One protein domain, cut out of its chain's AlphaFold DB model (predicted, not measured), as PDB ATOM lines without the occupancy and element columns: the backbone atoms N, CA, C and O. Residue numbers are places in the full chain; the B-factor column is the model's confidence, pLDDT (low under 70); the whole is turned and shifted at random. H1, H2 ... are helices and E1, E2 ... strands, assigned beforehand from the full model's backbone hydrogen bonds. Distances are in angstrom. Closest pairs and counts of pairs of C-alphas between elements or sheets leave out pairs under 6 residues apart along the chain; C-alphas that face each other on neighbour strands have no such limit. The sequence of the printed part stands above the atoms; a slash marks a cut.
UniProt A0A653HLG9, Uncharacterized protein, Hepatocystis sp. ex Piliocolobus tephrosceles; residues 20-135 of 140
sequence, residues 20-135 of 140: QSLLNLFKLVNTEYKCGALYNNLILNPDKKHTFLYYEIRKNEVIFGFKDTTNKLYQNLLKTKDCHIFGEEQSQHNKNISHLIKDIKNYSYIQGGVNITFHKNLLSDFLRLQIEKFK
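AT A GLANCE: This is residues 20 to 135 of the 140 residues of an uncharacterized protein of Hepatocystis sp. ex Piliocolobus tephrosceles (UniProt A0A653HLG9). A five-stranded antiparallel sheet forms a twisted wall, with H3 packed over one face, and at one end of its strands H1 and H5 lie side by side as a pair that only grazes it. H2 is by the edge strand E1, and H4 is beyond the other edge, beside H3. The printed part has 116 residues, with five named helices and five named strands in the order H1 H2 E1 E2 E3 H3 H4 E4 E5 H5, and the sheet order is E1 E2 E3 E5 E4. The class is mixed, helices and strands; the whole is compact, with a radius of gyration of the C-alphas of 14.6 A and spans of 42 by 42 by 26 A.

IN THESE COORDINATES: H1, residues 20 to 29, begins at C-alpha 20 at (30.227, 21.523, 11.337) and is 14.2 A long. H2 is residues 38 to 41, E1 residues 42 to 44 and E2 residues 54 to 57. E3, residues 61 to 66, is 16.2 A long and begins at C-alpha 61 at (10.688, 33.115, 11.103). H3, residues 72 to 81, is 14.3 A long, and H4 is residues 92 to 98. E4, residues 101 to 106, measures 14.2 A and E5, residues 114 to 119, 17.1 A. H5, residues 120 to 135, is 23.0 A long and ends at C-alpha 135 at (28.188, 14.339, 2.041).

HOW THE PARTS SIT: E1, E2 and E3 form a meander, each strand the antiparallel neighbour of the one before; N 43 and O 55 are 2.8 A apart, and N 56 and O 63 are 2.9 A apart, both within hydrogen-bond range. E3 and E5 are antiparallel at 159 degrees, with N 66 and O 114 at 2.8 A. The hairpin E4 and E5 has N 105 and O 115 at 2.9 A. E3, H3 H4 and E4 make a split strand-helix-strand unit, two strands running the same way with E5 between them; its crossover is right-handed. H3 has a height over the sheet of 9.8 A and lies over E5 and E4; it runs slantwise to the strands, at 56 degrees to E4 on the local plane. H4, not on the sheet, touches H3 about perpendicular at 78 degrees, the closest C-alphas being those of Lys 81 and Ser 98, 4.7 A. H1 and H5 touch at a shallow tilt of 22 degrees, opposite ways, closest at the C-alphas of Phe 26 and Leu 127, 6.1 A. H2 only grazes the sheet with residues 38 to 41. In H1, H3, H4 and H5 every O i to N i+4 pair is within hydrogen-bond range; H2 is too short for one.

THE WHOLE: The two C-alphas farthest apart, those of Tyr 109 and Lys 135, are 44.4 A apart. The printed part has no cut and no long link. The mean pLDDT of the printed part is 81.2; residues 46 to 52, 107 to 112 and 135 are under 70.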
ATOM      1  N   GLN A  20      30.621  21.429   9.926       78.75
ATOM      2  CA  GLN A  20      30.227  21.523  11.337       78.75
ATOM      3  C   GLN A  20      29.474  22.827  11.624       78.75
ATOM      4  O   GLN A  20      28.453  22.839  12.309       78.75
ATOM      5  N   SER A  21      29.953  23.930  11.049       74.44
ATOM      6  CA  SER A  21      29.301  25.238  11.133       74.44
ATOM      7  C   SER A  21      27.900  25.194  10.510       74.44
ATOM      8  O   SER A  21      26.947  25.715  11.091       74.44
ATOM      9  N   LEU A  22      27.752  24.490   9.386       78.56
ATOM     10  CA  LEU A  22      26.469  24.283   8.722       78.56
ATOM     11  C   LEU A  22      25.488  23.443   9.560       78.56
ATOM     12  O   LEU A  22      24.332  23.830   9.727       78.56
ATOM     13  N   LEU A  23      25.951  22.332  10.142       83.12
ATOM     14  CA  LEU A  23      25.146  21.484  11.030       83.12
ATOM     15  C   LEU A  23      24.686  22.236  12.283       83.12
ATOM     16  O   LEU A  23      23.543  22.082  12.714       83.12
ATOM     17  N   ASN A  24      25.556  23.062  12.860       81.50
ATOM     18  CA  ASN A  24      25.220  23.882  14.022       81.50
ATOM     19  C   ASN A  24      24.132  24.906  13.686       81.50
ATOM     20  O   ASN A  24      23.164  25.035  14.434       81.50
ATOM     21  N   LEU A  25      24.247  25.580  12.537       81.06
ATOM     22  CA  LEU A  25      23.209  26.495  12.075       81.06
ATOM     23  C   LEU A  25      21.886  25.768  11.817       81.06
ATOM     24  O   LEU A  25      20.838  26.253  12.231       81.06
ATOM     25  N   PHE A  26      21.924  24.601  11.175       87.62
ATOM     26  CA  PHE A  26      20.727  23.805  10.915       87.62
ATOM     27  C   PHE A  26      20.007  23.414  12.212       87.62
ATOM     28  O   PHE A  26      18.794  23.590  12.317       87.62
ATOM     29  N   LYS A  27      20.739  22.951  13.234       87.50
ATOM     30  CA  LYS A  27      20.165  22.650  14.560       87.50
ATOM     31  C   LYS A  27      19.514  23.879  15.196       87.50
ATOM     32  O   LYS A  27      18.425  23.795  15.757       87.50
ATOM     33  N   LEU A  28      20.179  25.023  15.088       84.69
ATOM     34  CA  LEU A  28      19.723  26.286  15.652       84.69
ATOM     35  C   LEU A  28      18.446  26.789  14.951       84.69
ATOM     36  O   LEU A  28      17.451  27.042  15.623       84.69
ATOM     37  N   VAL A  29      18.413  26.797  13.612       87.62
ATOM     38  CA  VAL A  29      17.219  27.131  12.807       87.62
ATOM     39  C   VAL A  29      16.042  26.206  13.104       87.62
ATOM     40  O   VAL A  29      14.906  26.669  13.122       87.62
ATOM     41  N   ASN A  30      16.286  24.927  13.387       88.75
ATOM     42  CA  ASN A  30      15.231  23.954  13.687       88.75
ATOM     43  C   ASN A  30      14.871  23.852  15.171       88.75
ATOM     44  O   ASN A  30      14.070  23.000  15.549       88.75
ATOM     45  N   THR A  31      15.415  24.723  16.020       88.62
ATOM     46  CA  THR A  31      15.010  24.760  17.425       88.62
ATOM     47  C   THR A  31      13.527  25.135  17.528       88.62
ATOM     48  O   THR A  31      13.015  25.999  16.802       88.62
ATOM     49  N   GLU A  32      12.809  24.435  18.404       88.38
ATOM     50  CA  GLU A  32      11.381  24.643  18.619       88.38
ATOM     51  C   GLU A  32      11.119  26.028  19.224       88.38
ATOM     52  O   GLU A  32      11.794  26.457  20.162       88.38
ATOM     53  N   TYR A  33      10.127  26.732  18.680       88.88
ATOM     54  CA  TYR A  33       9.698  28.016  19.221       88.88
ATOM     55  C   TYR A  33       8.885  27.804  20.502       88.88
ATOM     56  O   TYR A  33       7.867  27.114  20.488       88.88
ATOM     57  N   LYS A  34       9.281  28.468  21.590       87.50
ATOM     58  CA  LYS A  34       8.558  28.442  22.867       87.50
ATOM     59  C   LYS A  34       7.683  29.683  23.021       87.50
ATOM     60  O   LYS A  34       8.185  30.789  23.228       87.50
ATOM     61  N   CYS A  35       6.367  29.506  22.946       85.25
ATOM     62  CA  CYS A  35       5.412  30.596  23.148       85.25
ATOM     63  C   CYS A  35       5.498  31.159  24.580       85.25
ATOM     64  O   CYS A  35       5.709  30.413  25.532       85.25
ATOM     65  N   GLY A  36       5.348  32.478  24.736       81.94
ATOM     66  CA  GLY A  36       5.335  33.149  26.046       81.94
ATOM     67  C   GLY A  36       6.702  33.331  26.720       81.94
ATOM     68  O   GLY A  36       6.779  33.985  27.753       81.94
ATOM     69  N   ALA A  37       7.791  32.820  26.137       78.00
ATOM     70  CA  ALA A  37       9.132  32.913  26.711       78.00
ATOM     71  C   ALA A  37      10.149  33.440  25.689       78.00
ATOM     72  O   ALA A  37      10.984  32.691  25.186       78.00
ATOM     73  N   LEU A  38      10.089  34.743  25.380       76.00
ATOM     74  CA  LEU A  38      10.973  35.385  24.392       76.00
ATOM     75  C   LEU A  38      12.458  35.088  24.652       76.00
ATOM     76  O   LEU A  38      13.189  34.760  23.725       76.00
ATOM     77  N   TYR A  39      12.880  35.122  25.917       76.62
ATOM     78  CA  TYR A  39      14.259  34.854  26.330       76.62
ATOM     79  C   TYR A  39      14.748  33.440  25.974       76.62
ATOM     80  O   TYR A  39      15.944  33.244  25.802       76.62
ATOM     81  N   ASN A  40      13.848  32.458  25.836       82.19
ATOM     82  CA  ASN A  40      14.204  31.102  25.403       82.19
ATOM     83  C   ASN A  40      14.391  30.996  23.886       82.19
ATOM     84  O   ASN A  40      14.986  30.034  23.411       82.19
ATOM     85  N   ASN A  41      13.853  31.955  23.138       84.94
ATOM     86  CA  ASN A  41      13.942  31.997  21.685       84.94
ATOM     87  C   ASN A  41      15.018  32.970  21.193       84.94
ATOM     88  O   ASN A  41      15.261  33.049  19.994       84.94
ATOM     89  N   LEU A  42      15.633  33.724  22.105       84.31
ATOM     90  CA  LEU A  42      16.626  34.745  21.815       84.31
ATOM     91  C   LEU A  42      17.997  34.288  22.313       84.31
ATOM     92  O   LEU A  42      18.204  34.067  23.503       84.31
ATOM     93  N   ILE A  43      18.956  34.192  21.401       81.75
ATOM     94  CA  ILE A  43      20.351  33.880  21.697       81.75
ATOM     95  C   ILE A  43      21.160  35.153  21.481       81.75
ATOM     96  O   ILE A  43      21.288  35.638  20.360       81.75
ATOM     97  N   LEU A  44      21.703  35.700  22.565       77.00
ATOM     98  CA  LEU A  44      22.561  36.881  22.526       77.00
ATOM     99  C   LEU A  44      24.023  36.474  22.320       77.00
ATOM    100  O   LEU A  44      24.521  35.566  22.985       77.00
ATOM    101  N   ASN A  45      24.725  37.212  21.464       72.06
ATOM    102  CA  ASN A  45      26.158  37.085  21.224       72.06
ATOM    103  C   ASN A  45      26.859  38.359  21.725       72.06
ATOM    104  O   ASN A  45      27.097  39.288  20.955       72.06
ATOM    105  N   PRO A  46      27.177  38.443  23.029       56.75
ATOM    106  CA  PRO A  46      27.761  39.649  23.617       56.75
ATOM    107  C   PRO A  46      29.233  39.875  23.231       56.75
ATOM    108  O   PRO A  46      29.783  40.938  23.521       56.75
ATOM    109  N   ASP A  47      29.901  38.894  22.620       64.25
ATOM    110  CA  ASP A  47      31.297  39.025  22.205       64.25
ATOM    111  C   ASP A  47      31.404  39.824  20.893       64.25
ATOM    112  O   ASP A  47      30.827  39.473  19.864       64.25
ATOM    113  N   LYS A  48      32.203  40.898  20.939       61.44
ATOM    114  CA  LYS A  48      32.467  41.820  19.826       61.44
ATOM    115  C   LYS A  48      33.092  41.147  18.599       61.44
ATOM    116  O   LYS A  48      33.081  41.757  17.535       61.44
ATOM    117  N   LYS A  49      33.658  39.943  18.736       64.25
ATOM    118  CA  LYS A  49      34.208  39.157  17.620       64.25
ATOM    119  C   LYS A  49      33.132  38.460  16.782       64.25
ATOM    120  O   LYS A  49      33.448  37.969  15.703       64.25
ATOM    121  N   HIS A  50      31.890  38.382  17.262       63.25
ATOM    122  CA  HIS A  50      30.812  37.727  16.527       63.25
ATOM    123  C   HIS A  50      30.205  38.652  15.473       63.25
ATOM    124  O   HIS A  50      29.932  39.824  15.718       63.25
ATOM    125  N   THR A  51      29.927  38.076  14.303       62.66
ATOM    126  CA  THR A  51      29.288  38.751  13.163       62.66
ATOM    127  C   THR A  51      27.873  39.253  13.487       62.66
ATOM    128  O   THR A  51      27.424  40.238  12.905       62.66
ATOM    129  N   PHE A  52      27.181  38.614  14.433       69.94
ATOM    130  CA  PHE A  52      25.802  38.924  14.818       69.94
ATOM    131  C   PHE A  52      25.740  39.278  16.293       69.94
ATOM    132  O   PHE A  52      26.376  38.609  17.103       69.94
ATOM    133  N   LEU A  53      24.912  40.261  16.631       76.88
ATOM    134  CA  LEU A  53      24.602  40.658  17.999       76.88
ATOM    135  C   LEU A  53      23.654  39.659  18.670       76.88
ATOM    136  O   LEU A  53      23.799  39.356  19.854       76.88
ATOM    137  N   TYR A  54      22.681  39.142  17.921       80.75
ATOM    138  CA  TYR A  54      21.741  38.147  18.422       80.75
ATOM    139  C   TYR A  54      21.097  37.334  17.303       80.75
ATOM    140  O   TYR A  54      21.153  37.673  16.120       80.75
ATOM    141  N   TYR A  55      20.447  36.262  17.727       83.62
ATOM    142  CA  TYR A  55      19.639  35.369  16.923       83.62
ATOM    143  C   TYR A  55      18.284  35.171  17.609       83.62
ATOM    144  O   TYR A  55      18.250  34.888  18.803       83.62
ATOM    145  N   GLU A  56      17.181  35.315  16.881       88.56
ATOM    146  CA  GLU A  56      15.826  35.146  17.420       88.56
ATOM    147  C   GLU A  56      15.041  34.110  16.608       88.56
ATOM    148  O   GLU A  56      14.957  34.190  15.380       88.56
ATOM    149  N   ILE A  57      14.426  33.153  17.304       89.75
ATOM    150  CA  ILE A  57      13.509  32.163  16.735       89.75
ATOM    151  C   ILE A  57      12.084  32.653  16.931       89.75
ATOM    152  O   ILE A  57      11.635  32.930  18.042       89.75
ATOM    153  N   ARG A  58      11.315  32.666  15.852       90.62
ATOM    154  CA  ARG A  58       9.863  32.820  15.905       90.62
ATOM    155  C   ARG A  58       9.206  31.559  15.376       90.62
ATOM    156  O   ARG A  58       9.865  30.654  14.863       90.62
ATOM    157  N   LYS A  59       7.878  31.503  15.482       90.44
ATOM    158  CA  LYS A  59       7.090  30.353  15.022       90.44
ATOM    159  C   LYS A  59       7.426  29.963  13.574       90.44
ATOM    160  O   LYS A  59       7.714  28.801  13.317       90.44
ATOM    161  N   ASN A  60       7.467  30.947  12.671       93.25
ATOM    162  CA  ASN A  60       7.672  30.743  11.230       93.25
ATOM    163  C   ASN A  60       8.888  31.497  10.669       93.25
ATOM    164  O   ASN A  60       9.133  31.473   9.462       93.25
ATOM    165  N   GLU A  61       9.625  32.203  11.522       94.50
ATOM    166  CA  GLU A  61      10.688  33.115  11.103       94.50
ATOM    167  C   GLU A  61      11.929  32.920  11.953       94.50
ATOM    168  O   GLU A  61      11.873  32.436  13.086       94.50
ATOM    169  N   VAL A  62      13.043  33.352  11.389       91.31
ATOM    170  CA  VAL A  62      14.325  33.441  12.066       91.31
ATOM    171  C   VAL A  62      14.887  34.828  11.809       91.31
ATOM    172  O   VAL A  62      14.882  35.279  10.666       91.31
ATOM    173  N   ILE A  63      15.372  35.498  12.850       90.62
ATOM    174  CA  ILE A  63      15.950  36.837  12.734       90.62
ATOM    175  C   ILE A  63      17.419  36.796  13.120       90.62
ATOM    176  O   ILE A  63      17.785  36.307  14.190       90.62
ATOM    177  N   PHE A  64      18.250  37.360  12.251       87.88
ATOM    178  CA  PHE A  64      19.643  37.668  12.537       87.88
ATOM    179  C   PHE A  64      19.770  39.154  12.822       87.88
ATOM    180  O   PHE A  64      19.521  39.976  11.938       87.88
ATOM    181  N   GLY A  65      20.150  39.485  14.054       86.38
ATOM    182  CA  GLY A  65      20.473  40.842  14.461       86.38
ATOM    183  C   GLY A  65      21.963  41.102  14.312       86.38
ATOM    184  O   GLY A  65      22.788  40.397  14.891       86.38
ATOM    185  N   PHE A  66      22.317  42.131  13.561       83.31
ATOM    186  CA  PHE A  66      23.680  42.582  13.327       83.31
ATOM    187  C   PHE A  66      23.952  43.871  14.088       83.31
ATOM    188  O   PHE A  66      23.043  44.643  14.397       83.31
ATOM    189  N   LYS A  67      25.233  44.095  14.376       77.69
ATOM    190  CA  LYS A  67      25.693  45.244  15.153       77.69
ATOM    191  C   LYS A  67      25.567  46.576  14.415       77.69
ATOM    192  O   LYS A  67      25.396  47.585  15.086       77.69
ATOM    193  N   ASP A  68      25.734  46.564  13.094       79.12
ATOM    194  CA  ASP A  68      25.676  47.737  12.225       79.12
ATOM    195  C   ASP A  68      25.517  47.330  10.756       79.12
ATOM    196  O   ASP A  68      25.638  46.158  10.382       79.12
ATOM    197  N   THR A  69      25.242  48.329   9.920       82.12
ATOM    198  CA  THR A  69      25.134  48.186   8.469       82.12
ATOM    199  C   THR A  69      26.470  47.878   7.802       82.12
ATOM    200  O   THR A  69      26.463  47.415   6.671       82.12
ATOM    201  N   THR A  70      27.619  48.116   8.436       80.50
ATOM    202  CA  THR A  70      28.935  47.886   7.811       80.50
ATOM    203  C   THR A  70      29.322  46.410   7.786       80.50
ATOM    204  O   THR A  70      30.267  46.021   7.100       80.50
ATOM    205  N   ASN A  71      28.569  45.564   8.494       81.31
ATOM    206  CA  ASN A  71      28.775  44.129   8.488       81.31
ATOM    207  C   ASN A  71      28.727  43.552   7.060       81.31
ATOM    208  O   ASN A  71      27.724  43.664   6.351       81.31
ATOM    209  N   LYS A  72      29.815  42.883   6.656       79.50
ATOM    210  CA  LYS A  72      29.988  42.329   5.305       79.50
ATOM    211  C   LYS A  72      28.862  41.373   4.910       79.50
ATOM    212  O   LYS A  72      28.361  41.449   3.793       79.50
ATOM    213  N   LEU A  73      28.438  40.495   5.818       79.94
ATOM    214  CA  LEU A  73      27.366  39.549   5.528       79.94
ATOM    215  C   LEU A  73      26.025  40.262   5.357       79.94
ATOM    216  O   LEU A  73      25.287  39.939   4.430       79.94
ATOM    217  N   TYR A  74      25.715  41.218   6.234       84.75
ATOM    218  CA  TYR A  74      24.507  42.028   6.090       84.75
ATOM    219  C   TYR A  74      24.468  42.708   4.717       84.75
ATOM    220  O   TYR A  74      23.475  42.586   4.008       84.75
ATOM    221  N   GLN A  75      25.570  43.344   4.307       84.56
ATOM    222  CA  GLN A  75      25.683  43.989   2.996       84.56
ATOM    223  C   GLN A  75      25.516  42.995   1.843       84.56
ATOM    224  O   GLN A  75      24.783  43.269   0.895       84.56
ATOM    225  N   ASN A  76      26.128  41.813   1.940       83.56
ATOM    226  CA  ASN A  76      25.974  40.761   0.936       83.56
ATOM    227  C   ASN A  76      24.515  40.298   0.812       83.56
ATOM    228  O   ASN A  76      24.008  40.129  -0.295       83.56
ATOM    229  N   LEU A  77      23.821  40.110   1.935       86.44
ATOM    230  CA  LEU A  77      22.418  39.691   1.949       86.44
ATOM    231  C   LEU A  77      21.474  40.796   1.472       86.44
ATOM    232  O   LEU A  77      20.532  40.502   0.740       86.44
ATOM    233  N   LEU A  78      21.755  42.053   1.824       86.94
ATOM    234  CA  LEU A  78      21.047  43.226   1.317       86.94
ATOM    235  C   LEU A  78      21.141  43.295  -0.208       86.94
ATOM    236  O   LEU A  78      20.119  43.321  -0.888       86.94
ATOM    237  N   LYS A  79      22.357  43.211  -0.754       85.25
ATOM    238  CA  LYS A  79      22.579  43.160  -2.204       85.25
ATOM    239  C   LYS A  79      21.918  41.955  -2.860       85.25
ATOM    240  O   LYS A  79      21.381  42.064  -3.952       85.25
ATOM    241  N   THR A  80      21.921  40.804  -2.191       84.81
ATOM    242  CA  THR A  80      21.275  39.587  -2.702       84.81
ATOM    243  C   THR A  80      19.758  39.745  -2.787       84.81
ATOM    244  O   THR A  80      19.156  39.285  -3.757       84.81
ATOM    245  N   LYS A  81      19.139  40.383  -1.785       86.69
ATOM    246  CA  LYS A  81      17.693  40.625  -1.735       86.69
ATOM    247  C   LYS A  81      17.253  41.706  -2.720       86.69
ATOM    248  O   LYS A  81      16.234  41.529  -3.387       86.69
ATOM    249  N   ASP A  82      18.034  42.777  -2.821       85.00
ATOM    250  CA  ASP A  82      17.698  43.994  -3.561       85.00
ATOM    251  C   ASP A  82      18.653  44.242  -4.737       85.00
ATOM    252  O   ASP A  82      18.991  45.378  -5.056       85.00
ATOM    253  N   CYS A  83      19.086  43.177  -5.421       81.81
ATOM    254  CA  CYS A  83      20.081  43.248  -6.502       81.81
ATOM    255  C   CYS A  83      19.705  44.238  -7.618       81.81
ATOM    256  O   CYS A  83      20.573  44.895  -8.188       81.81
ATOM    257  N   HIS A  84      18.403  44.398  -7.875       79.06
ATOM    258  CA  HIS A  84      17.845  45.344  -8.840       79.06
ATOM    259  C   HIS A  84      18.165  46.809  -8.505       79.06
ATOM    260  O   HIS A  84      18.337  47.612  -9.416       79.06
ATOM    261  N   ILE A  85      18.291  47.156  -7.220       81.00
ATOM    262  CA  ILE A  85      18.659  48.506  -6.768       81.00
ATOM    263  C   ILE A  85      20.143  48.782  -7.046       81.00
ATOM    264  O   ILE A  85      20.524  49.915  -7.323       81.00
ATOM    265  N   PHE A  86      20.983  47.745  -7.005       78.62
ATOM    266  CA  PHE A  86      22.432  47.857  -7.186       78.62
ATOM    267  C   PHE A  86      22.896  47.679  -8.639       78.62
ATOM    268  O   PHE A  86      24.089  47.792  -8.904       78.62
ATOM    269  N   GLY A  87      21.981  47.413  -9.580       72.50
ATOM    270  CA  GLY A  87      22.318  47.202 -10.992       72.50
ATOM    271  C   GLY A  87      23.150  45.938 -11.253       72.50
ATOM    272  O   GLY A  87      23.817  45.852 -12.280       72.50
ATOM    273  N   GLU A  88      23.137  44.973 -10.328       75.25
ATOM    274  CA  GLU A  88      23.898  43.723 -10.433       75.25
ATOM    275  C   GLU A  88      23.026  42.606 -11.042       75.25
ATOM    276  O   GLU A  88      21.877  42.400 -10.638       75.25
ATOM    277  N   GLU A  89      23.577  41.838 -11.991       75.50
ATOM    278  CA  GLU A  89      22.916  40.628 -12.490       75.50
ATOM    279  C   GLU A  89      22.865  39.550 -11.400       75.50
ATOM    280  O   GLU A  89      23.871  39.163 -10.800       75.50
ATOM    281  N   GLN A  90      21.667  39.029 -11.140       73.62
ATOM    282  CA  GLN A  90      21.465  38.061 -10.071       73.62
ATOM    283  C   GLN A  90      21.789  36.643 -10.550       73.62
ATOM    284  O   GLN A  90      21.061  36.062 -11.362       73.62
ATOM    285  N   SER A  91      22.844  36.047  -9.988       76.88
ATOM    286  CA  SER A  91      23.137  34.624 -10.187       76.88
ATOM    287  C   SER A  91      21.975  33.745  -9.700       76.88
ATOM    288  O   SER A  91      21.222  34.120  -8.797       76.88
ATOM    289  N   GLN A  92      21.843  32.533 -10.250       72.94
ATOM    290  CA  GLN A  92      20.812  31.584  -9.806       72.94
ATOM    291  C   GLN A  92      20.943  31.242  -8.310       72.94
ATOM    292  O   GLN A  92      19.945  31.061  -7.614       72.94
ATOM    293  N   HIS A  93      22.173  31.207  -7.793       73.31
ATOM    294  CA  HIS A  93      22.442  31.029  -6.365       73.31
ATOM    295  C   HIS A  93      21.903  32.197  -5.530       73.31
ATOM    296  O   HIS A  93      21.210  31.980  -4.538       73.31
ATOM    297  N   ASN A  94      22.143  33.433  -5.974       74.56
ATOM    298  CA  ASN A  94      21.652  34.632  -5.296       74.56
ATOM    299  C   ASN A  94      20.121  34.719  -5.340       74.56
ATOM    300  O   ASN A  94      19.512  35.093  -4.341       74.56
ATOM    301  N   LYS A  95      19.485  34.294  -6.442       79.31
ATOM    302  CA  LYS A  95      18.020  34.160  -6.521       79.31
ATOM    303  C   LYS A  95      17.497  33.223  -5.440       79.31
ATOM    304  O   LYS A  95      16.642  33.622  -4.652       79.31
ATOM    305  N   ASN A  96      18.070  32.022  -5.337       80.94
ATOM    306  CA  ASN A  96      17.673  31.040  -4.329       80.94
ATOM    307  C   ASN A  96      17.793  31.597  -2.904       80.94
ATOM    308  O   ASN A  96      16.869  31.428  -2.115       80.94
ATOM    309  N   ILE A  97      18.886  32.302  -2.587       84.12
ATOM    310  CA  ILE A  97      19.075  32.941  -1.273       84.12
ATOM    311  C   ILE A  97      18.071  34.080  -1.055       84.12
ATOM    312  O   ILE A  97      17.522  34.205   0.040       84.12
ATOM    313  N   SER A  98      17.796  34.895  -2.076       86.31
ATOM    314  CA  SER A  98      16.871  36.028  -1.967       86.31
ATOM    315  C   SER A  98      15.460  35.595  -1.559       86.31
ATOM    316  O   SER A  98      14.824  36.279  -0.763       86.31
ATOM    317  N   HIS A  99      15.012  34.419  -2.015       89.62
ATOM    318  CA  HIS A  99      13.720  33.838  -1.641       89.62
ATOM    319  C   HIS A  99      13.659  33.361  -0.182       89.62
ATOM    320  O   HIS A  99      12.571  33.217   0.373       89.62
ATOM    321  N   LEU A 100      14.807  33.133   0.461       91.38
ATOM    322  CA  LEU A 100      14.861  32.789   1.886       91.38
ATOM    323  C   LEU A 100      14.612  34.022   2.761       91.38
ATOM    324  O   LEU A 100      14.101  33.897   3.876       91.38
ATOM    325  N   ILE A 101      15.009  35.200   2.270       91.81
ATOM    326  CA  ILE A 101      14.953  36.470   2.992       91.81
ATOM    327  C   ILE A 101      13.544  37.049   2.864       91.81
ATOM    328  O   ILE A 101      13.119  37.491   1.797       91.81
ATOM    329  N   LYS A 102      12.839  37.089   3.993       93.62
ATOM    330  CA  LYS A 102      11.508  37.684   4.096       93.62
ATOM    331  C   LYS A 102      11.577  39.209   4.124       93.62
ATOM    332  O   LYS A 102      10.795  39.865   3.446       93.62
ATOM    333  N   ASP A 103      12.464  39.759   4.950       91.19
ATOM    334  CA  ASP A 103      12.524  41.198   5.215       91.19
ATOM    335  C   ASP A 103      13.914  41.622   5.708       91.19
ATOM    336  O   ASP A 103      14.618  40.840   6.355       91.19
ATOM    337  N   ILE A 104      14.287  42.872   5.439       89.44
ATOM    338  CA  ILE A 104      15.510  43.506   5.932       89.44
ATOM    339  C   ILE A 104      15.129  44.838   6.572       89.44
ATOM    340  O   ILE A 104      14.612  45.735   5.914       89.44
ATOM    341  N   LYS A 105      15.416  44.983   7.869       87.19
ATOM    342  CA  LYS A 105      15.121  46.203   8.626       87.19
ATOM    343  C   LYS A 105      16.400  46.857   9.103       87.19
ATOM    344  O   LYS A 105      17.176  46.258   9.844       87.19
ATOM    345  N   ASN A 106      16.575  48.117   8.727       79.06
ATOM    346  CA  ASN A 106      17.652  48.953   9.222       79.06
ATOM    347  C   ASN A 106      17.117  49.890  10.319       79.06
ATOM    348  O   ASN A 106      16.381  50.828  10.019       79.06
ATOM    349  N   TYR A 107      17.492  49.667  11.581       63.78
ATOM    350  CA  TYR A 107      17.054  50.499  12.709       63.78
ATOM    351  C   TYR A 107      18.013  51.667  12.980       63.78
ATOM    352  O   TYR A 107      18.186  52.065  14.131       63.78
ATOM    353  N   SER A 108      18.614  52.246  11.929       52.81
ATOM    354  CA  SER A 108      19.618  53.333  11.992       52.81
ATOM    355  C   SER A 108      19.262  54.514  12.916       52.81
ATOM    356  O   SER A 108      20.158  55.254  13.308       52.81
ATOM    357  N   TYR A 109      17.998  54.684  13.315       46.50
ATOM    358  CA  TYR A 109      17.551  55.728  14.240       46.50
ATOM    359  C   TYR A 109      17.806  55.462  15.737       46.50
ATOM    360  O   TYR A 109      17.762  56.410  16.517       46.50
ATOM    361  N   ILE A 110      18.092  54.228  16.175       46.66
ATOM    362  CA  ILE A 110      18.356  53.922  17.596       46.66
ATOM    363  C   ILE A 110      19.597  53.027  17.691       46.66
ATOM    364  O   ILE A 110      19.500  51.807  17.730       46.66
ATOM    365  N   GLN A 111      20.780  53.648  17.688       46.44
ATOM    366  CA  GLN A 111      22.061  53.016  18.044       46.44
ATOM    367  C   GLN A 111      22.321  51.625  17.419       46.44
ATOM    368  O   GLN A 111      22.645  50.657  18.103       46.44
ATOM    369  N   GLY A 112      22.263  51.554  16.087       54.34
ATOM    370  CA  GLY A 112      23.147  50.679  15.307       54.34
ATOM    371  C   GLY A 112      22.620  49.309  14.881       54.34
ATOM    372  O   GLY A 112      23.222  48.710  14.008       54.34
ATOM    373  N   GLY A 113      21.497  48.800  15.377       71.00
ATOM    374  CA  GLY A 113      21.050  47.455  14.982       71.00
ATOM    375  C   GLY A 113      20.511  47.360  13.546       71.00
ATOM    376  O   GLY A 113      19.686  48.179  13.132       71.00
ATOM    377  N   VAL A 114      20.881  46.311  12.805       85.81
ATOM    378  CA  VAL A 114      20.163  45.910  11.579       85.81
ATOM    379  C   VAL A 114      19.741  44.455  11.644       85.81
ATOM    380  O   VAL A 114      20.467  43.620  12.172       85.81
ATOM    381  N   ASN A 115      18.565  44.145  11.112       89.38
ATOM    382  CA  ASN A 115      17.986  42.812  11.173       89.38
ATOM    383  C   ASN A 115      17.722  42.265   9.780       89.38
ATOM    384  O   ASN A 115      17.185  42.964   8.921       89.38
ATOM    385  N   ILE A 116      17.982  40.973   9.614       89.94
ATOM    386  CA  ILE A 116      17.509  40.208   8.463       89.94
ATOM    387  C   ILE A 116      16.579  39.118   8.973       89.94
ATOM    388  O   ILE A 116      16.941  38.346   9.861       89.94
ATOM    389  N   THR A 117      15.376  39.080   8.412       93.00
ATOM    390  CA  THR A 117      14.342  38.099   8.729       93.00
ATOM    391  C   THR A 117      14.268  37.077   7.611       93.00
ATOM    392  O   THR A 117      14.123  37.433   6.442       93.00
ATOM    393  N   PHE A 118      14.311  35.802   7.972       93.44
ATOM    394  CA  PHE A 118      14.204  34.674   7.055       93.44
ATOM    395  C   PHE A 118      12.906  33.907   7.276       93.44
ATOM    396  O   PHE A 118      12.421  33.787   8.405       93.44
ATOM    397  N   HIS A 119      12.390  33.310   6.205       95.19
ATOM    398  CA  HIS A 119      11.395  32.247   6.306       95.19
ATOM    399  C   HIS A 119      12.050  31.001   6.914       95.19
ATOM    400  O   HIS A 119      12.962  30.429   6.317       95.19
ATOM    401  N   LYS A 120      11.585  30.562   8.092       93.94
ATOM    402  CA  LYS A 120      12.217  29.466   8.849       93.94
ATOM    403  C   LYS A 120      12.289  28.169   8.044       93.94
ATOM    404  O   LYS A 120      13.355  27.568   7.962       93.94
ATOM    405  N   ASN A 121      11.175  27.775   7.424       94.25
ATOM    406  CA  ASN A 121      11.090  26.524   6.667       94.25
ATOM    407  C   ASN A 121      12.010  26.556   5.441       94.25
ATOM    408  O   ASN A 121      12.839  25.670   5.291       94.25
ATOM    409  N   LEU A 122      11.953  27.631   4.645       94.50
ATOM    410  CA  LEU A 122      12.798  27.769   3.453       94.50
ATOM    411  C   LEU A 122      14.289  27.773   3.809       94.50
ATOM    412  O   LEU A 122      15.089  27.126   3.138       94.50
ATOM    413  N   LEU A 123      14.668  28.478   4.881       91.69
ATOM    414  CA  LEU A 123      16.047  28.478   5.358       91.69
ATOM    415  C   LEU A 123      16.467  27.081   5.837       91.69
ATOM    416  O   LEU A 123      17.569  26.645   5.522       91.69
ATOM    417  N   SER A 124      15.604  26.368   6.564       92.50
ATOM    418  CA  SER A 124      15.875  24.998   7.011       92.50
ATOM    419  C   SER A 124      16.096  24.043   5.835       92.50
ATOM    420  O   SER A 124      17.111  23.343   5.797       92.50
ATOM    421  N   ASP A 125      15.209  24.080   4.838       92.38
ATOM    422  CA  ASP A 125      15.292  23.251   3.635       92.38
ATOM    423  C   ASP A 125      16.561  23.557   2.837       92.38
ATOM    424  O   ASP A 125      17.292  22.647   2.440       92.38
ATOM    425  N   PHE A 126      16.889  24.842   2.672       89.38
ATOM    426  CA  PHE A 126      18.132  25.258   2.033       89.38
ATOM    427  C   PHE A 126      19.354  24.684   2.758       89.38
ATOM    428  O   PHE A 126      20.224  24.094   2.122       89.38
ATOM    429  N   LEU A 127      19.426  24.820   4.084       88.00
ATOM    430  CA  LEU A 127      20.556  24.319   4.869       88.00
ATOM    431  C   LEU A 127      20.677  22.797   4.793       88.00
ATOM    432  O   LEU A 127      21.789  22.288   4.667       88.00
ATOM    433  N   ARG A 128      19.552  22.078   4.813       90.50
ATOM    434  CA  ARG A 128      19.528  20.627   4.619       90.50
ATOM    435  C   ARG A 128      20.129  20.233   3.268       90.50
ATOM    436  O   ARG A 128      21.021  19.390   3.243       90.50
ATOM    437  N   LEU A 129      19.711  20.883   2.179       87.88
ATOM    438  CA  LEU A 129      20.257  20.629   0.839       87.88
ATOM    439  C   LEU A 129      21.764  20.909   0.766       87.88
ATOM    440  O   LEU A 129      22.501  20.178   0.109       87.88
ATOM    441  N   GLN A 130      22.246  21.951   1.448       82.94
ATOM    442  CA  GLN A 130      23.685  22.225   1.522       82.94
ATOM    443  C   GLN A 130      24.433  21.129   2.302       82.94
ATOM    444  O   GLN A 130      25.528  20.748   1.901       82.94
ATOM    445  N   ILE A 131      23.855  20.589   3.383       84.94
ATOM    446  CA  ILE A 131      24.462  19.492   4.164       84.94
ATOM    447  C   ILE A 131      24.567  18.219   3.322       84.94
ATOM    448  O   ILE A 131      25.589  17.540   3.381       84.94
ATOM    449  N   GLU A 132      23.523  17.894   2.560       84.62
ATOM    450  CA  GLU A 132      23.498  16.726   1.672       84.62
ATOM    451  C   GLU A 132      24.597  16.834   0.602       84.62
ATOM    452  O   GLU A 132      25.412  15.925   0.485       84.62
ATOM    453  N   LYS A 133      24.748  18.001  -0.041       79.44
ATOM    454  CA  LYS A 133      25.842  18.251  -1.001       79.44
ATOM    455  C   LYS A 133      27.243  18.056  -0.415       79.44
ATOM    456  O   LYS A 133      28.142  17.636  -1.131       79.44
ATOM    457  N   PHE A 134      27.448  18.376   0.865       74.62
ATOM    458  CA  PHE A 134      28.730  18.129   1.536       74.62
ATOM    459  C   PHE A 134      29.022  16.636   1.719       74.62
ATOM    460  O   PHE A 134      30.184  16.254   1.664       74.62
ATOM    461  N   LYS A 135      28.001  15.796   1.938       67.56
ATOM    462  CA  LYS A 135      28.188  14.339   2.041       67.56
ATOM    463  C   LYS A 135      28.609  13.745   0.700       67.56
ATOM    464  O   LYS A 135      29.608  13.044   0.642       67.56
TER     465      LYS A 135